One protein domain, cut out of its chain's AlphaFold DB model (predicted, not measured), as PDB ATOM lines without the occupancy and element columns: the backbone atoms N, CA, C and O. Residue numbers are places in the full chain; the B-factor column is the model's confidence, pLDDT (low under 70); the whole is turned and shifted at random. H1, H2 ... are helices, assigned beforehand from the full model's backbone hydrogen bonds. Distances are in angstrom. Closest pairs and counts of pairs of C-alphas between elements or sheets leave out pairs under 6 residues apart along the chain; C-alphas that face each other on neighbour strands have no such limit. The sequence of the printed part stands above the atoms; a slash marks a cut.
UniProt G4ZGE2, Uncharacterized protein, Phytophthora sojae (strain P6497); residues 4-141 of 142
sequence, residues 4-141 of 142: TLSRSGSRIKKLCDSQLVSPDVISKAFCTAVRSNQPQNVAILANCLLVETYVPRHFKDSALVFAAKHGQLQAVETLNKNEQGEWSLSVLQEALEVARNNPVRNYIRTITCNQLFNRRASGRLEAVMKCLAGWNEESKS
ATOM      1  N   THR A   4     100.556  61.952  95.233       44.09
ATOM      2  CA  THR A   4      99.164  62.333  94.929       44.09
ATOM      3  C   THR A   4      98.617  63.379  95.904       44.09
ATOM      4  O   THR A   4      97.838  64.245  95.500       44.09
ATOM      5  N   LEU A   5      99.081  63.359  97.157       46.25
ATOM      6  CA  LEU A   5      98.641  64.238  98.247       46.25
ATOM      7  C   LEU A   5      99.155  65.680  98.076       46.25
ATOM      8  O   LEU A   5      98.361  66.622  98.087       46.25
ATOM      9  N   SER A   6     100.445  65.854  97.768       53.19
ATOM     10  CA  SER A   6     101.049  67.162  97.441       53.19
ATOM     11  C   SER A   6     100.450  67.793  96.167       53.19
ATOM     12  O   SER A   6     100.224  69.008  96.066       53.19
ATOM     13  N   ARG A   7     100.080  66.951  95.193       54.41
ATOM     14  CA  ARG A   7      99.430  67.385  93.948       54.41
ATOM     15  C   ARG A   7      97.993  67.875  94.166       54.41
ATOM     16  O   ARG A   7      97.537  68.739  93.424       54.41
ATOM     17  N   SER A   8      97.278  67.356  95.165       57.97
ATOM     18  CA  SER A   8      95.907  67.789  95.471       57.97
ATOM     19  C   SER A   8      95.884  69.165  96.141       57.97
ATOM     20  O   SER A   8      95.179  70.062  95.679       57.97
ATOM     21  N   GLY A   9      96.717  69.376  97.165       59.88
ATOM     22  CA  GLY A   9      96.806  70.665  97.858       59.88
ATOM     23  C   GLY A   9      97.255  71.815  96.946       59.88
ATOM     24  O   GLY A   9      96.683  72.905  96.975       59.88
ATOM     25  N   SER A  10      98.216  71.554  96.055       64.31
ATOM     26  CA  SER A  10      98.688  72.539  95.068       64.31
ATOM     27  C   SER A  10      97.646  72.897  94.001       64.31
ATOM     28  O   SER A  10      97.636  74.028  93.515       64.31
ATOM     29  N   ARG A  11      96.733  71.978  93.651       66.69
ATOM     30  CA  ARG A  11      95.610  72.265  92.741       66.69
ATOM     31  C   ARG A  11      94.530  73.104  93.415       66.69
ATOM     32  O   ARG A  11      94.062  74.054  92.798       66.69
ATOM     33  N   ILE A  12      94.177  72.795  94.664       66.94
ATOM     34  CA  ILE A  12      93.188  73.568  95.435       66.94
ATOM     35  C   ILE A  12      93.652  75.015  95.589       66.94
ATOM     36  O   ILE A  12      92.893  75.930  95.292       66.94
ATOM     37  N   LYS A  13      94.922  75.220  95.957       68.06
ATOM     38  CA  LYS A  13      95.496  76.560  96.087       68.06
ATOM     39  C   LYS A  13      95.374  77.369  94.788       68.06
ATOM     40  O   LYS A  13      94.817  78.455  94.808       68.06
ATOM     41  N   LYS A  14      95.776  76.802  93.642       72.94
ATOM     42  CA  LYS A  14      95.650  77.470  92.329       72.94
ATOM     43  C   LYS A  14      94.204  77.819  91.962       72.94
ATOM     44  O   LYS A  14      93.966  78.843  91.329       72.94
ATOM     45  N   LEU A  15      93.243  76.972  92.329       70.44
ATOM     46  CA  LEU A  15      91.819  77.214  92.082       70.44
ATOM     47  C   LEU A  15      91.261  78.344  92.960       70.44
ATOM     48  O   LEU A  15      90.472  79.151  92.476       70.44
ATOM     49  N   CYS A  16      91.702  78.429  94.217       69.75
ATOM     50  CA  CYS A  16      91.372  79.551  95.095       69.75
ATOM     51  C   CYS A  16      92.016  80.857  94.607       69.75
ATOM     52  O   CYS A  16      91.332  81.869  94.502       69.75
ATOM     53  N   ASP A  17      93.308  80.822  94.260       70.44
ATOM     54  CA  ASP A  17      94.069  81.992  93.798       70.44
ATOM     55  C   ASP A  17      93.492  82.572  92.495       70.44
ATOM     56  O   ASP A  17      93.559  83.774  92.255       70.44
ATOM     57  N   SER A  18      92.891  81.721  91.656       72.56
ATOM     58  CA  SER A  18      92.218  82.123  90.415       72.56
ATOM     59  C   SER A  18      90.749  82.520  90.601       72.56
ATOM     60  O   SER A  18      90.096  82.855  89.617       72.56
ATOM     61  N   GLN A  19      90.219  82.483  91.833       72.44
ATOM     62  CA  GLN A  19      88.821  82.804  92.159       72.44
ATOM     63  C   GLN A  19      87.782  82.011  91.340       72.44
ATOM     64  O   GLN A  19      86.619  82.401  91.227       72.44
ATOM     65  N   LEU A  20      88.179  80.855  90.797       76.38
ATOM     66  CA  LEU A  20      87.323  79.998  89.971       76.38
ATOM     67  C   LEU A  20      86.361  79.138  90.806       76.38
ATOM     68  O   LEU A  20      85.566  78.382  90.248       76.38
ATOM     69  N   VAL A  21      86.442  79.208  92.139       82.50
ATOM     70  CA  VAL A  21      85.696  78.352  93.068       82.50
ATOM     71  C   VAL A  21      84.939  79.198  94.073       82.50
ATOM     72  O   VAL A  21      85.552  79.817  94.933       82.50
ATOM     73  N   SER A  22      83.606  79.141  94.014       87.19
ATOM     74  CA  SER A  22      82.750  79.936  94.901       87.19
ATOM     75  C   SER A  22      83.083  79.752  96.397       87.19
ATOM     76  O   SER A  22      83.427  78.637  96.816       87.19
ATOM     77  N   PRO A  23      82.901  80.795  97.229       87.38
ATOM     78  CA  PRO A  23      83.120  80.722  98.676       87.38
ATOM     79  C   PRO A  23      82.376  79.575  99.380       87.38
ATOM     80  O   PRO A  23      82.922  78.954 100.292       87.38
ATOM     81  N   ASP A  24      81.169  79.231  98.919       89.94
ATOM     82  CA  ASP A  24      80.384  78.103  99.444       89.94
ATOM     83  C   ASP A  24      81.097  76.756  99.243       89.94
ATOM     84  O   ASP A  24      81.184  75.941 100.165       89.94
ATOM     85  N   VAL A  25      81.680  76.537  98.062       90.19
ATOM     86  CA  VAL A  25      82.433  75.311  97.762       90.19
ATOM     87  C   VAL A  25      83.697  75.233  98.618       90.19
ATOM     88  O   VAL A  25      83.999  74.166  99.157       90.19
ATOM     89  N   ILE A  26      84.402  76.354  98.801       90.25
ATOM     90  CA  ILE A  26      85.577  76.428  99.684       90.25
ATOM     91  C   ILE A  26      85.174  76.082 101.122       90.25
ATOM     92  O   ILE A  26      85.818  75.247 101.759       90.25
ATOM     93  N   SER A  27      84.076  76.658 101.619       92.12
ATOM     94  CA  SER A  27      83.560  76.399 102.966       92.12
ATOM     95  C   SER A  27      83.163  74.929 103.163       92.12
ATOM     96  O   SER A  27      83.573  74.291 104.135       92.12
ATOM     97  N   LYS A  28      82.451  74.325 102.205       92.69
ATOM     98  CA  LYS A  28      82.091  72.896 102.246       92.69
ATOM     99  C   LYS A  28      83.318  71.986 102.221       92.69
ATOM    100  O   LYS A  28      83.379  71.011 102.981       92.69
ATOM    101  N   ALA A  29      84.302  72.303 101.381       92.56
ATOM    102  CA  ALA A  29      85.562  71.571 101.326       92.56
ATOM    103  C   ALA A  29      86.319  71.681 102.656       92.56
ATOM    104  O   ALA A  29      86.795  70.668 103.173       92.56
ATOM    105  N   PHE A  30      86.369  72.877 103.250       94.00
ATOM    106  CA  PHE A  30      86.985  73.110 104.554       94.00
ATOM    107  C   PHE A  30      86.317  72.261 105.639       94.00
ATOM    108  O   PHE A  30      86.990  71.486 106.318       94.00
ATOM    109  N   CYS A  31      84.987  72.317 105.747       93.38
ATOM    110  CA  CYS A  31      84.226  71.516 106.704       93.38
ATOM    111  C   CYS A  31      84.486  70.012 106.533       93.38
ATOM    112  O   CYS A  31      84.606  69.276 107.513       93.38
ATOM    113  N   THR A  32      84.607  69.546 105.290       94.44
ATOM    114  CA  THR A  32      84.937  68.147 104.990       94.44
ATOM    115  C   THR A  32      86.354  67.798 105.449       94.44
ATOM    116  O   THR A  32      86.541  66.790 106.123       94.44
ATOM    117  N   ALA A  33      87.343  68.650 105.168       92.38
ATOM    118  CA  ALA A  33      88.724  68.444 105.598       92.38
ATOM    119  C   ALA A  33      88.871  68.431 107.133       92.38
ATOM    120  O   ALA A  33      89.600  67.596 107.669       92.38
ATOM    121  N   VAL A  34      88.135  69.302 107.834       93.25
ATOM    122  CA  VAL A  34      88.055  69.354 109.305       93.25
ATOM    123  C   VAL A  34      87.491  68.048 109.869       93.25
ATOM    124  O   VAL A  34      88.086  67.470 110.779       93.25
ATOM    125  N   ARG A  35      86.368  67.553 109.324       93.06
ATOM    126  CA  ARG A  35      85.756  66.284 109.763       93.06
ATOM    127  C   ARG A  35      86.677  65.092 109.525       93.06
ATOM    128  O   ARG A  35      86.789  64.229 110.388       93.06
ATOM    129  N   SER A  36      87.348  65.070 108.376       89.81
ATOM    130  CA  SER A  36      88.244  63.985 107.972       89.81
ATOM    131  C   SER A  36      89.650  64.081 108.577       89.81
ATOM    132  O   SER A  36      90.503  63.273 108.222       89.81
ATOM    133  N   ASN A  37      89.907  65.060 109.455       86.81
ATOM    134  CA  ASN A  37      91.201  65.298 110.100       86.81
ATOM    135  C   ASN A  37      92.371  65.377 109.098       86.81
ATOM    136  O   ASN A  37      93.385  64.702 109.253       86.81
ATOM    137  N   GLN A  38      92.201  66.175 108.038       88.12
ATOM    138  CA  GLN A  38      93.178  66.359 106.959       88.12
ATOM    139  C   GLN A  38      93.938  67.689 107.141       88.12
ATOM    140  O   GLN A  38      93.599  68.672 106.475       88.12
ATOM    141  N   PRO A  39      94.952  67.768 108.026       82.19
ATOM    142  CA  PRO A  39      95.543  69.033 108.481       82.19
ATOM    143  C   PRO A  39      96.130  69.886 107.350       82.19
ATOM    144  O   PRO A  39      95.982  71.106 107.351       82.19
ATOM    145  N   GLN A  40      96.740  69.259 106.338       83.75
ATOM    146  CA  GLN A  40      97.294  69.975 105.184       83.75
ATOM    147  C   GLN A  40      96.197  70.649 104.346       83.75
ATOM    148  O   GLN A  40      96.316  71.820 103.985       83.75
ATOM    149  N   ASN A  41      95.099  69.934 104.080       86.56
ATOM    150  CA  ASN A  41      93.965  70.477 103.332       86.56
ATOM    151  C   ASN A  41      93.241  71.557 104.137       86.56
ATOM    152  O   ASN A  41      92.858  72.576 103.572       86.56
ATOM    153  N   VAL A  42      93.100  71.361 105.451       88.00
ATOM    154  CA  VAL A  42      92.543  72.361 106.371       88.00
ATOM    155  C   VAL A  42      93.331  73.663 106.289       88.00
ATOM    156  O   VAL A  42      92.717  74.712 106.130       88.00
ATOM    157  N   ALA A  43      94.663  73.614 106.342       86.75
ATOM    158  CA  ALA A  43      95.487  74.819 106.283       86.75
ATOM    159  C   ALA A  43      95.347  75.556 104.939       86.75
ATOM    160  O   ALA A  43      95.176  76.774 104.911       86.75
ATOM    161  N   ILE A  44      95.368  74.824 103.820       86.44
ATOM    162  CA  ILE A  44      95.194  75.408 102.481       86.44
ATOM    163  C   ILE A  44      93.813  76.059 102.349       86.44
ATOM    164  O   ILE A  44      93.709  77.199 101.907       86.44
ATOM    165  N   LEU A  45      92.758  75.353 102.761       89.75
ATOM    166  CA  LEU A  45      91.381  75.826 102.641       89.75
ATOM    167  C   LEU A  45      91.072  76.968 103.619       89.75
ATOM    168  O   LEU A  45      90.346  77.886 103.252       89.75
ATOM    169  N   ALA A  46      91.661  76.962 104.819       88.06
ATOM    170  CA  ALA A  46      91.595  78.088 105.749       88.06
ATOM    171  C   ALA A  46      92.188  79.350 105.115       88.06
ATOM    172  O   ALA A  46      91.566  80.402 105.166       88.06
ATOM    173  N   ASN A  47      93.334  79.240 104.438       86.31
ATOM    174  CA  ASN A  47      93.922  80.380 103.734       86.31
ATOM    175  C   ASN A  47      93.027  80.881 102.596       86.31
ATOM    176  O   ASN A  47      92.888  82.089 102.426       86.31
ATOM    177  N   CYS A  48      92.372  79.977 101.857       85.06
ATOM    178  CA  CYS A  48      91.405  80.370 100.830       85.06
ATOM    179  C   CYS A  48      90.225  81.168 101.414       85.06
ATOM    180  O   CYS A  48      89.761  82.116 100.788       85.06
ATOM    181  N   LEU A  49      89.747  80.805 102.612       85.06
ATOM    182  CA  LEU A  49      88.642  81.501 103.286       85.06
ATOM    183  C   LEU A  49      89.003  82.921 103.735       85.06
ATOM    184  O   LEU A  49      88.109  83.727 103.971       85.06
ATOM    185  N   LEU A  50      90.290  83.238 103.868       79.81
ATOM    186  CA  LEU A  50      90.747  84.501 104.445       79.81
ATOM    187  C   LEU A  50      90.973  85.609 103.413       79.81
ATOM    188  O   LEU A  50      91.230  86.746 103.803       79.81
ATOM    189  N   VAL A  51      90.797  85.317 102.121       78.19
ATOM    190  CA  VAL A  51      90.858  86.309 101.039       78.19
ATOM    191  C   VAL A  51      89.644  87.245 101.131       78.19
ATOM    192  O   VAL A  51      88.570  86.944 100.613       78.19
ATOM    193  N   GLU A  52      89.809  88.383 101.811       64.31
ATOM    194  CA  GLU A  52      88.719  89.318 102.151       64.31
ATOM    195  C   GLU A  52      87.975  89.890 100.948       64.31
ATOM    196  O   GLU A  52      86.771  90.117 101.021       64.31
ATOM    197  N   THR A  53      88.663  90.079  99.822       70.50
ATOM    198  CA  THR A  53      88.049  90.596  98.592       70.50
ATOM    199  C   THR A  53      87.111  89.592  97.923       70.50
ATOM    200  O   THR A  53      86.336  89.977  97.051       70.50
ATOM    201  N   TYR A  54      87.173  88.317  98.318       75.50
ATOM    202  CA  TYR A  54      86.490  87.221  97.638       75.50
ATOM    203  C   TYR A  54      85.528  86.442  98.542       75.50
ATOM    204  O   TYR A  54      84.470  86.007  98.087       75.50
ATOM    205  N   VAL A  55      85.867  86.261  99.822       81.56
ATOM    206  CA  VAL A  55      85.096  85.434 100.757       81.56
ATOM    207  C   VAL A  55      84.370  86.310 101.780       81.56
ATOM    208  O   VAL A  55      85.015  86.926 102.632       81.56
ATOM    209  N   PRO A  56      83.022  86.337 101.756       87.19
ATOM    210  CA  PRO A  56      82.239  87.058 102.749       87.19
ATOM    211  C   PRO A  56      82.533  86.616 104.187       87.19
ATOM    212  O   PRO A  56      82.709  85.429 104.471       87.19
ATOM    213  N   ARG A  57      82.484  87.575 105.119       88.62
ATOM    214  CA  ARG A  57      82.834  87.380 106.535       88.62
ATOM    215  C   ARG A  57      82.123  86.201 107.207       88.62
ATOM    216  O   ARG A  57      82.766  85.427 107.909       88.62
ATOM    217  N   HIS A  58      80.836  86.003 106.928       91.06
ATOM    218  CA  HIS A  58      80.042  84.935 107.548       91.06
ATOM    219  C   HIS A  58      80.577  83.518 107.260       91.06
ATOM    220  O   HIS A  58      80.391  82.618 108.080       91.06
ATOM    221  N   PHE A  59      81.272  83.300 106.133       91.88
ATOM    222  CA  PHE A  59      81.925  82.016 105.853       91.88
ATOM    223  C   PHE A  59      83.129  81.779 106.767       91.88
ATOM    224  O   PHE A  59      83.339  80.649 107.209       91.88
ATOM    225  N   LYS A  60      83.896  82.832 107.074       91.44
ATOM    226  CA  LYS A  60      85.025  82.778 108.011       91.44
ATOM    227  C   LYS A  60      84.539  82.495 109.429       91.44
ATOM    228  O   LYS A  60      85.051  81.592 110.085       91.44
ATOM    229  N   ASP A  61      83.510  83.224 109.857       94.38
ATOM    230  CA  ASP A  61      82.905  83.075 111.182       94.38
ATOM    231  C   ASP A  61      82.378  81.642 111.374       94.38
ATOM    232  O   ASP A  61      82.734  80.955 112.334       94.38
ATOM    233  N   SER A  62      81.638  81.130 110.383       94.94
ATOM    234  CA  SER A  62      81.140  79.749 110.379       94.94
ATOM    235  C   SER A  62      82.274  78.722 110.417       94.94
ATOM    236  O   SER A  62      82.174  77.711 111.112       94.94
ATOM    237  N   ALA A  63      83.369  78.962 109.689       95.38
ATOM    238  CA  ALA A  63      84.527  78.073 109.673       95.38
ATOM    239  C   ALA A  63      85.228  78.006 111.038       95.38
ATOM    240  O   ALA A  63      85.603  76.911 111.468       95.38
ATOM    241  N   LEU A  64      85.354  79.136 111.744       96.31
ATOM    242  CA  LEU A  64      85.931  79.188 113.089       96.31
ATOM    243  C   LEU A  64      85.098  78.368 114.080       96.31
ATOM    244  O   LEU A  64      85.628  77.478 114.751       96.31
ATOM    245  N   VAL A  65      83.787  78.622 114.125       98.00
ATOM    246  CA  VAL A  65      82.842  77.899 114.991       98.00
ATOM    247  C   VAL A  65      82.864  76.404 114.667       98.00
ATOM    248  O   VAL A  65      82.941  75.555 115.560       98.00
ATOM    249  N   PHE A  66      82.874  76.053 113.380       97.69
ATOM    250  CA  PHE A  66      82.893  74.666 112.935       97.69
ATOM    251  C   PHE A  66      84.185  73.935 113.329       97.69
ATOM    252  O   PHE A  66      84.128  72.798 113.814       97.69
ATOM    253  N   ALA A  67      85.344  74.575 113.166       96.69
ATOM    254  CA  ALA A  67      86.633  74.045 113.600       96.69
ATOM    255  C   ALA A  67      86.675  73.831 115.120       96.69
ATOM    256  O   ALA A  67      87.108  72.769 115.587       96.69
ATOM    257  N   ALA A  68      86.155  74.794 115.886       97.69
ATOM    258  CA  ALA A  68      86.075  74.703 117.336       97.69
ATOM    259  C   ALA A  68      85.199  73.523 117.787       97.69
ATOM    260  O   ALA A  68      85.626  72.697 118.604       97.69
ATOM    261  N   LYS A  69      84.018  73.378 117.172       98.06
ATOM    262  CA  LYS A  69      83.077  72.271 117.408       98.06
ATOM    263  C   LYS A  69      83.682  70.891 117.160       98.06
ATOM    264  O   LYS A  69      83.307  69.924 117.818       98.06
ATOM    265  N   HIS A  70      84.623  70.775 116.226       96.56
ATOM    266  CA  HIS A  70      85.270  69.498 115.912       96.56
ATOM    267  C   HIS A  70      86.577  69.272 116.678       96.56
ATOM    268  O   HIS A  70      87.134  68.177 116.603       96.56
ATOM    269  N   GLY A  71      87.030  70.249 117.469       94.94
ATOM    270  CA  GLY A  71      88.262  70.153 118.249       94.94
ATOM    271  C   GLY A  71      89.536  70.324 117.418       94.94
ATOM    272  O   GLY A  71      90.601  69.907 117.867       94.94
ATOM    273  N   GLN A  72      89.432  70.907 116.219       94.19
ATOM    274  CA  GLN A  72      90.541  71.085 115.281       94.19
ATOM    275  C   GLN A  72      91.366  72.327 115.636       94.19
ATOM    276  O   GLN A  72      91.226  73.377 115.008       94.19
ATOM    277  N   LEU A  73      92.235  72.217 116.646       94.00
ATOM    278  CA  LEU A  73      93.047  73.342 117.131       94.00
ATOM    279  C   LEU A  73      93.864  74.002 116.015       94.00
ATOM    280  O   LEU A  73      93.809  75.217 115.866       94.00
ATOM    281  N   GLN A  74      94.539  73.215 115.175       90.75
ATOM    282  CA  GLN A  74      95.341  73.755 114.074       90.75
ATOM    283  C   GLN A  74      94.498  74.572 113.082       90.75
ATOM    284  O   GLN A  74      94.977  75.563 112.534       90.75
ATOM    285  N   ALA A  75      93.237  74.189 112.862       92.19
ATOM    286  CA  ALA A  75      92.329  74.940 112.003       92.19
ATOM    287  C   ALA A  75      91.992  76.304 112.620       92.19
ATOM    288  O   ALA A  75      92.091  77.321 111.942       92.19
ATOM    289  N   VAL A  76      91.664  76.322 113.917       94.56
ATOM    290  CA  VAL A  76      91.377  77.550 114.679       94.56
ATOM    291  C   VAL A  76      92.598  78.475 114.696       94.56
ATOM    292  O   VAL A  76      92.471  79.666 114.434       94.56
ATOM    293  N   GLU A  77      93.793  77.931 114.933       93.31
ATOM    294  CA  GLU A  77      95.043  78.694 114.880       93.31
ATOM    295  C   GLU A  77      95.317  79.269 113.492       93.31
ATOM    296  O   GLU A  77      95.730  80.420 113.380       93.31
ATOM    297  N   THR A  78      95.105  78.481 112.436       90.38
ATOM    298  CA  THR A  78      95.346  78.931 111.057       90.38
ATOM    299  C   THR A  78      94.386  80.051 110.677       90.38
ATOM    300  O   THR A  78      94.822  81.068 110.145       90.38
ATOM    301  N   LEU A  79      93.099  79.886 111.000       91.88
ATOM    302  CA  LEU A  79      92.082  80.907 110.775       91.88
ATOM    303  C   LEU A  79      92.425  82.201 111.519       91.88
ATOM    304  O   LEU A  79      92.331  83.273 110.940       91.88
ATOM    305  N   ASN A  80      92.876  82.103 112.770       91.81
ATOM    306  CA  ASN A  80      93.215  83.276 113.567       91.81
ATOM    307  C   ASN A  80      94.515  83.972 113.126       91.81
ATOM    308  O   ASN A  80      94.559  85.193 113.087       91.81
ATOM    309  N   LYS A  81      95.579  83.224 112.799       86.25
ATOM    310  CA  LYS A  81      96.884  83.800 112.406       86.25
ATOM    311  C   LYS A  81      96.812  84.638 111.133       86.25
ATOM    312  O   LYS A  81      97.584  85.576 110.985       86.25
ATOM    313  N   ASN A  82      95.934  84.250 110.218       75.50
ATOM    314  CA  ASN A  82      95.852  84.822 108.880       75.50
ATOM    315  C   ASN A  82      94.636  85.752 108.711       75.50
ATOM    316  O   ASN A  82      94.403  86.256 107.614       75.50
ATOM    317  N   GLU A  83      93.855  85.968 109.771       79.56
ATOM    318  CA  GLU A  83      92.786  86.962 109.783       79.56
ATOM    319  C   GLU A  83      93.405  88.363 109.911       79.56
ATOM    320  O   GLU A  83      94.218  88.620 110.798       79.56
ATOM    321  N   GLN A  84      93.048  89.262 108.989       71.25
ATOM    322  CA  GLN A  84      93.597  90.625 108.932       71.25
ATOM    323  C   GLN A  84      92.864  91.601 109.868       71.25
ATOM    324  O   GLN A  84      93.326  92.722 110.074       71.25
ATOM    325  N   GLY A  85      91.751  91.168 110.469       76.25
ATOM    326  CA  GLY A  85      90.975  91.919 111.452       76.25
ATOM    327  C   GLY A  85      90.820  91.199 112.792       76.25
ATOM    328  O   GLY A  85      91.381  90.138 113.051       76.25
ATOM    329  N   GLU A  86      90.019  91.785 113.675       85.94
ATOM    330  CA  GLU A  86      89.608  91.115 114.907       85.94
ATOM    331  C   GLU A  86      88.360  90.268 114.665       85.94
ATOM    332  O   GLU A  86      87.467  90.643 113.899       85.94
ATOM    333  N   TRP A  87      88.245  89.144 115.366       91.81
ATOM    334  CA  TRP A  87      86.992  88.401 115.426       91.81
ATOM    335  C   TRP A  87      85.946  89.194 116.203       91.81
ATOM    336  O   TRP A  87      86.250  89.838 117.213       91.81
ATOM    337  N   SER A  88      84.690  89.130 115.767       92.50
ATOM    338  CA  SER A  88      83.603  89.664 116.581       92.50
ATOM    339  C   SER A  88      83.513  88.871 117.890       92.50
ATOM    340  O   SER A  88      83.721  87.655 117.928       92.50
ATOM    341  N   LEU A  89      83.211  89.566 118.989       93.88
ATOM    342  CA  LEU A  89      83.110  88.916 120.299       93.88
ATOM    343  C   LEU A  89      81.983  87.874 120.330       93.88
ATOM    344  O   LEU A  89      82.125  86.863 121.007       93.88
ATOM    345  N   SER A  90      80.912  88.084 119.557       96.12
ATOM    346  CA  SER A  90      79.822  87.116 119.411       96.12
ATOM    347  C   SER A  90      80.295  85.804 118.782       96.12
ATOM    348  O   SER A  90      79.967  84.738 119.291       96.12
ATOM    349  N   VAL A  91      81.121  85.865 117.734       97.25
ATOM    350  CA  VAL A  91      81.661  84.669 117.068       97.25
ATOM    351  C   VAL A  91      82.656  83.935 117.965       97.25
ATOM    352  O   VAL A  91      82.645  82.708 118.025       97.25
ATOM    353  N   LEU A  92      83.492  84.664 118.715       97.44
ATOM    354  CA  LEU A  92      84.389  84.051 119.700       97.44
ATOM    355  C   LEU A  92      83.617  83.373 120.836       97.44
ATOM    356  O   LEU A  92      84.005  82.287 121.271       97.44
ATOM    357  N   GLN A  93      82.523  83.982 121.297       97.81
ATOM    358  CA  GLN A  93      81.645  83.387 122.299       97.81
ATOM    359  C   GLN A  93      80.987  82.109 121.767       97.81
ATOM    360  O   GLN A  93      81.086  81.068 122.414       97.81
ATOM    361  N   GLU A  94      80.392  82.157 120.574       98.38
ATOM    362  CA  GLU A  94      79.772  80.988 119.943       98.38
ATOM    363  C   GLU A  94      80.788  79.848 119.772       98.38
ATOM    364  O   GLU A  94      80.537  78.707 120.168       98.38
ATOM    365  N   ALA A  95      81.986  80.157 119.265       98.12
ATOM    366  CA  ALA A  95      83.062  79.184 119.114       98.12
ATOM    367  C   ALA A  95      83.486  78.573 120.463       98.12
ATOM    368  O   ALA A  95      83.769  77.374 120.533       98.12
ATOM    369  N   LEU A  96      83.519  79.368 121.539       97.88
ATOM    370  CA  LEU A  96      83.860  78.906 122.886       97.88
ATOM    371  C   LEU A  96      82.793  77.966 123.465       97.88
ATOM    372  O   LEU A  96      83.144  76.971 124.106       97.88
ATOM    373  N   GLU A  97      81.515  78.267 123.240       98.19
ATOM    374  CA  GLU A  97      80.380  77.459 123.703       98.19
ATOM    375  C   GLU A  97      80.399  76.064 123.069       98.19
ATOM    376  O   GLU A  97      80.262  75.056 123.770       98.19
ATOM    377  N   VAL A  98      80.672  75.989 121.760       98.31
ATOM    378  CA  VAL A  98      80.692  74.718 121.018       98.31
ATOM    379  C   VAL A  98      82.031  73.979 121.071       98.31
ATOM    380  O   VAL A  98      82.116  72.842 120.606       98.31
ATOM    381  N   ALA A  99      83.090  74.588 121.611       98.12
ATOM    382  CA  ALA A  99      84.440  74.031 121.572       98.12
ATOM    383  C   ALA A  99      84.529  72.632 122.213       98.12
ATOM    384  O   ALA A  99      84.226  72.436 123.399       98.12
ATOM    385  N   ARG A 100      85.021  71.664 121.427       96.25
ATOM    386  CA  ARG A 100      85.021  70.233 121.785       96.25
ATOM    387  C   ARG A 100      85.977  69.862 122.912       96.25
ATOM    388  O   ARG A 100      85.711  68.918 123.646       96.25
ATOM    389  N   ASN A 101      87.122  70.536 123.007       96.69
ATOM    390  CA  ASN A 101      88.193  70.162 123.928       96.69
ATOM    391  C   ASN A 101      88.845  71.388 124.588       96.69
ATOM    392  O   ASN A 101      88.726  72.520 124.115       96.69
ATOM    393  N   ASN A 102      89.526  71.147 125.712       97.62
ATOM    394  CA  ASN A 102      90.175  72.196 126.502       97.62
ATOM    395  C   ASN A 102      91.253  72.979 125.735       97.62
ATOM    396  O   ASN A 102      91.271  74.199 125.885       97.62
ATOM    397  N   PRO A 103      92.104  72.356 124.892       97.81
ATOM    398  CA  PRO A 103      93.071  73.100 124.088       97.81
ATOM    399  C   PRO A 103      92.420  74.170 123.204       97.81
ATOM    400  O   PRO A 103      92.830  75.327 123.242       97.81
ATOM    401  N   VAL A 104      91.346  73.822 122.487       97.75
ATOM    402  CA  VAL A 104      90.590  74.782 121.671       97.75
ATOM    403  C   VAL A 104      89.942  75.865 122.537       97.75
ATOM    404  O   VAL A 104      90.068  77.045 122.220       97.75
ATOM    405  N   ARG A 105      89.299  75.499 123.657       98.25
ATOM    406  CA  ARG A 105      88.688  76.476 124.585       98.25
ATOM    407  C   ARG A 105      89.706  77.489 125.095       98.25
ATOM    408  O   ARG A 105      89.433  78.686 125.113       98.25
ATOM    409  N   ASN A 106      90.870  77.010 125.519       98.19
ATOM    410  CA  ASN A 106      91.926  77.857 126.055       98.19
ATOM    411  C   ASN A 106      92.467  78.798 124.981       98.19
ATOM    412  O   ASN A 106      92.600  79.988 125.246       98.19
ATOM    413  N   TYR A 107      92.675  78.298 123.761       97.56
ATOM    414  CA  TYR A 107      93.117  79.134 122.651       97.56
ATOM    415  C   TYR A 107      92.106  80.241 122.308       97.56
ATOM    416  O   TYR A 107      92.484  81.405 122.191       97.56
ATOM    417  N   ILE A 108      90.807  79.922 122.243       97.56
ATOM    418  CA  ILE A 108      89.749  80.922 121.996       97.56
ATOM    419  C   ILE A 108      89.709  81.980 123.110       97.56
ATOM    420  O   ILE A 108      89.588  83.173 122.825       97.56
ATOM    421  N   ARG A 109      89.873  81.582 124.382       97.44
ATOM    422  CA  ARG A 109      89.991  82.537 125.498       97.44
ATOM    423  C   ARG A 109      91.199  83.452 125.334       97.44
ATOM    424  O   ARG A 109      91.064  84.653 125.541       97.44
ATOM    425  N   THR A 110      92.349  82.916 124.928       95.75
ATOM    426  CA  THR A 110      93.549  83.717 124.654       95.75
ATOM    427  C   THR A 110      93.296  84.753 123.560       95.75
ATOM    428  O   THR A 110      93.606  85.923 123.773       95.75
ATOM    429  N   ILE A 111      92.677  84.367 122.436       94.44
ATOM    430  CA  ILE A 111      92.304  85.310 121.366       94.44
ATOM    431  C   ILE A 111      91.396  86.412 121.919       94.44
ATOM    432  O   ILE A 111      91.665  87.598 121.734       94.44
ATOM    433  N   THR A 112      90.351  86.017 122.650       94.94
ATOM    434  CA  THR A 112      89.366  86.942 123.227       94.94
ATOM    435  C   THR A 112      90.029  87.956 124.156       94.94
ATOM    436  O   THR A 112      89.829  89.161 124.005       94.94
ATOM    437  N   CYS A 113      90.860  87.487 125.090       93.50
ATOM    438  CA  CYS A 113      91.603  88.348 126.004       93.50
ATOM    439  C   CYS A 113      92.514  89.314 125.244       93.50
ATOM    440  O   CYS A 113      92.470  90.515 125.505       93.50
ATOM    441  N   ASN A 114      93.297  88.818 124.283       91.00
ATOM    442  CA  ASN A 114      94.217  89.648 123.506       91.00
ATOM    443  C   ASN A 114      93.483  90.783 122.782       91.00
ATOM    444  O   ASN A 114      93.909  91.930 122.880       91.00
ATOM    445  N   GLN A 115      92.349  90.502 122.131       91.31
ATOM    446  CA  GLN A 115      91.541  91.538 121.476       91.31
ATOM    447  C   GLN A 115      91.008  92.578 122.473       91.31
ATOM    448  O   GLN A 115      91.101  93.781 122.235       91.31
ATOM    449  N   LEU A 116      90.487  92.149 123.627       88.38
ATOM    450  CA  LEU A 116      89.967  93.070 124.645       88.38
ATOM    451  C   LEU A 116      91.060  93.983 125.219       88.38
ATOM    452  O   LEU A 116      90.840  95.185 125.393       88.38
ATOM    453  N   PHE A 117      92.240  93.430 125.501       87.19
ATOM    454  CA  PHE A 117      93.361  94.208 126.024       87.19
ATOM    455  C   PHE A 117      93.966  95.136 124.966       87.19
ATOM    456  O   PHE A 117      94.261  96.289 125.290       87.19
ATOM    457  N   ASN A 118      94.072  94.692 123.710       83.75
ATOM    458  CA  ASN A 118      94.567  95.519 122.608       83.75
ATOM    459  C   ASN A 118      93.636  96.704 122.335       83.75
ATOM    460  O   ASN A 118      94.104  97.840 122.296       83.75
ATOM    461  N   ARG A 119      92.315  96.485 122.271       79.19
ATOM    462  CA  ARG A 119      91.325  97.575 122.147       79.19
ATOM    463  C   ARG A 119      91.470  98.614 123.252       79.19
ATOM    464  O   ARG A 119      91.440  99.816 122.995       79.19
ATOM    465  N   ARG A 120      91.648  98.157 124.496       74.94
ATOM    466  CA  ARG A 120      91.821  99.046 125.651       74.94
ATOM    467  C   ARG A 120      93.115  99.853 125.563       74.94
ATOM    468  O   ARG A 120      93.119 101.020 125.950       74.94
ATOM    469  N   ALA A 121      94.202  99.250 125.088       75.62
ATOM    470  CA  ALA A 121      95.470  99.943 124.888       75.62
ATOM    471  C   ALA A 121      95.362 101.011 123.788       75.62
ATOM    472  O   ALA A 121      95.744 102.155 124.029       75.62
ATOM    473  N   SER A 122      94.763 100.677 122.640       76.56
ATOM    474  CA  SER A 122      94.552 101.619 121.535       76.56
ATOM    475  C   SER A 122      93.682 102.808 121.946       76.56
ATOM    476  O   SER A 122      94.090 103.948 121.756       76.56
ATOM    477  N   GLY A 123      92.553 102.575 122.626       78.69
ATOM    478  CA  GLY A 123      91.691 103.671 123.088       78.69
ATOM    479  C   GLY A 123      92.381 104.612 124.088       78.69
ATOM    480  O   GLY A 123      92.143 105.819 124.086       78.69
ATOM    481  N   ARG A 124      93.289 104.089 124.926       81.00
ATOM    482  CA  ARG A 124      94.112 104.926 125.815       81.00
ATOM    483  C   ARG A 124      95.119 105.769 125.037       81.00
ATOM    484  O   ARG A 124      95.304 106.932 125.383       81.00
ATOM    485  N   LEU A 125      95.767 105.196 124.022       82.56
ATOM    486  CA  LEU A 125      96.701 105.923 123.160       82.56
ATOM    487  C   LEU A 125      95.991 107.046 122.400       82.56
ATOM    488  O   LEU A 125      96.461 108.179 122.427       82.56
ATOM    489  N   GLU A 126      94.826 106.771 121.815       85.75
ATOM    490  CA  GLU A 126      94.006 107.778 121.130       85.75
ATOM    491  C   GLU A 126      93.599 108.924 122.066       85.75
ATOM    492  O   GLU A 126      93.720 110.095 121.703       85.75
ATOM    493  N   ALA A 127      93.180 108.611 123.298       86.50
ATOM    494  CA  ALA A 127      92.846 109.627 124.295       86.50
ATOM    495  C   ALA A 127      94.050 110.524 124.632       86.50
ATOM    496  O   ALA A 127      93.911 111.747 124.684       86.50
ATOM    497  N   VAL A 128      95.240 109.938 124.804       87.62
ATOM    498  CA  VAL A 128      96.481 110.694 125.041       87.62
ATOM    499  C   VAL A 128      96.824 111.574 123.838       87.62
ATOM    500  O   VAL A 128      97.119 112.753 124.018       87.62
ATOM    501  N   MET A 129      96.743 111.041 122.615       89.12
ATOM    502  CA  MET A 129      97.004 111.809 121.393       89.12
ATOM    503  C   MET A 129      96.051 112.997 121.251       89.12
ATOM    504  O   MET A 129      96.488 114.090 120.896       89.12
ATOM    505  N   LYS A 130      94.768 112.820 121.587       90.19
ATOM    506  CA  LYS A 130      93.777 113.901 121.567       90.19
ATOM    507  C   LYS A 130      94.095 114.997 122.588       90.19
ATOM    508  O   LYS A 130      94.007 116.174 122.249       90.19
ATOM    509  N   CYS A 131      94.500 114.632 123.806       85.62
ATOM    510  CA  CYS A 131      94.928 115.606 124.818       85.62
ATOM    511  C   CYS A 131      96.163 116.396 124.364       85.62
ATOM    512  O   CYS A 131      96.189 117.618 124.479       85.62
ATOM    513  N   LEU A 132      97.165 115.708 123.804       87.62
ATOM    514  CA  LEU A 132      98.379 116.340 123.281       87.62
ATOM    515  C   LEU A 132      98.088 117.288 122.108       87.62
ATOM    516  O   LEU A 132      98.689 118.357 122.021       87.62
ATOM    517  N   ALA A 133      97.160 116.920 121.221       87.38
ATOM    518  CA  ALA A 133      96.726 117.781 120.124       87.38
ATOM    519  C   ALA A 133      96.049 119.061 120.642       87.38
ATOM    520  O   ALA A 133      96.434 120.151 120.230       87.38
ATOM    521  N   GLY A 134      95.125 118.939 121.605       83.88
ATOM    522  CA  GLY A 134      94.461 120.093 122.220       83.88
ATOM    523  C   GLY A 134      95.436 121.049 122.921       83.88
ATOM    524  O   GLY A 134      95.346 122.260 122.750       83.88
ATOM    525  N   TRP A 135      96.440 120.518 123.628       77.31
ATOM    526  CA  TRP A 135      97.487 121.338 124.257       77.31
ATOM    527  C   TRP A 135      98.344 122.116 123.246       77.31
ATOM    528  O   TRP A 135      98.750 123.249 123.516       77.31
ATOM    529  N   ASN A 136      98.614 121.546 122.070       74.19
ATOM    530  CA  ASN A 136      99.358 122.221 121.001       74.19
ATOM    531  C   ASN A 136      98.556 123.329 120.295       74.19
ATOM    532  O   ASN A 136      99.152 124.245 119.732       74.19
ATOM    533  N   GLU A 137      97.226 123.255 120.290       73.25
ATOM    534  CA  GLU A 137      96.360 124.297 119.720       73.25
ATOM    535  C   GLU A 137      96.177 125.475 120.690       73.25
ATOM    536  O   GLU A 137      96.275 126.638 120.288       73.25
ATOM    537  N   GLU A 138      96.015 125.188 121.986       68.19
ATOM    538  CA  GLU A 138      95.943 126.210 123.042       68.19
ATOM    539  C   GLU A 138      97.253 126.994 123.193       68.19
ATOM    540  O   GLU A 138      97.235 128.204 123.422       68.19
ATOM    541  N   SER A 139      98.401 126.331 123.034       66.81
ATOM    542  CA  SER A 139      99.723 126.967 123.148       66.81
ATOM    543  C   SER A 139     100.126 127.815 121.938       66.81
ATOM    544  O   SER A 139     101.003 128.659 122.078       66.81
ATOM    545  N   LYS A 140      99.487 127.636 120.773       67.94
ATOM    546  CA  LYS A 140      99.692 128.469 119.569       67.94
ATOM    547  C   LYS A 140      98.767 129.688 119.492       67.94
ATOM    548  O   LYS A 140      98.968 130.540 118.634       67.94
ATOM    549  N   SER A 141      97.747 129.747 120.348       57.38
ATOM    550  CA  SER A 141      96.761 130.839 120.401       57.38
ATOM    551  C   SER A 141      97.104 131.912 121.451       57.38
ATOM    552  O   SER A 141      96.278 132.780 121.733       57.38
TER     553      SER A 141
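Overview. This is residues 4 to 141 of the 142 residues of an uncharacterized protein of Phytophthora sojae (strain P6497) (UniProt G4ZGE2). Three helical hairpins, H2 with H3, H4 with H5, and H6 with the first part of H7, stack side by side into a small body of two helical layers, and the rest of H7 sticks out of it as a long straight arm. H2, H4 and H6 form one layer; H3, H5 and the first residues of H7 form the other, with H1 packed on H3 at its far end. The printed part has 138 residues with seven named helices, H1 to H7 in chain order, and no named strand; the class is all helix. The whole is loose, with a radius of gyration of the C-alphas of 19.4 A, and spans 72 by 37 by 22 A, the arm of residues 120 to 141 making much of the length.

Arrangement. The longest helix, H7, residues 102 to 138, forms a hairpin with H6, residues 89 to 98: with residues 104 to 112 alone it touches H6, closest at the C-alphas of Leu 96 and Arg 105, 5.7 A apart, opposite ways at a shallow tilt of 12 degrees. H7 and H5, residues 73 to 81, touch only at their ends, and only just, with 3 pairs of C-alphas within 8 A; the closest are those of Leu 73 and Val 104, 5.4 A apart. H6 touches H4, residues 57 to 70, the same way at a shallow tilt of 26 degrees; the closest C-alphas, those of Val 65 and Ala 95, are 4.3 A apart. H4 and H5 form a hairpin, closest at the C-alphas of Leu 64 and Val 76, 5.9 A. H2, residues 23 to 35, touches H4, the same way at 10 degrees, a shallow tilt, with C-alphas of Val 34 and Ala 67 closest at 6.5 A. H3, residues 39 to 49, forms a hairpin with H2, closest at the C-alphas of Phe 30 and Leu 45, 5.5 A. H2, H3 and H4 are an up-and-down bundle, each helix running against the one before it. H3 touches H5 the same way, closest at the C-alphas of Ala 46 and Leu 79, 5.8 A. H1, residues 4 to 17, touches H3 the same way at a shallow tilt of 8 degrees, closest at the C-alphas of Cys 16 and Cys 48, 5.8 A. H1 and H7 are apart. In H1 to H7 every O i to N i+4 pair is within hydrogen-bond range.

Along the chain. H1 begins at C-alpha 4, (99.164, 62.333, 94.929), and is 20.3 A long; H4 is also 20.3 A and H2 18.4 A. H7 measures 54.4 A, from C-alpha 102 at (90.175, 72.196, 126.502) to C-alpha 138 at (95.943, 126.210, 123.042).

Size, cuts and confidence. The C-alphas of Thr 4 and Ser 141, the two farthest apart, are 73.1 A apart. Without residues 120 to 141, which stand free, the body spans 41 by 28 by 19 A. The printed part has no cut and no long link. The mean pLDDT of the printed part is 85.5; residues 4 to 13, 16, 52 and 138 to 141 are under 70.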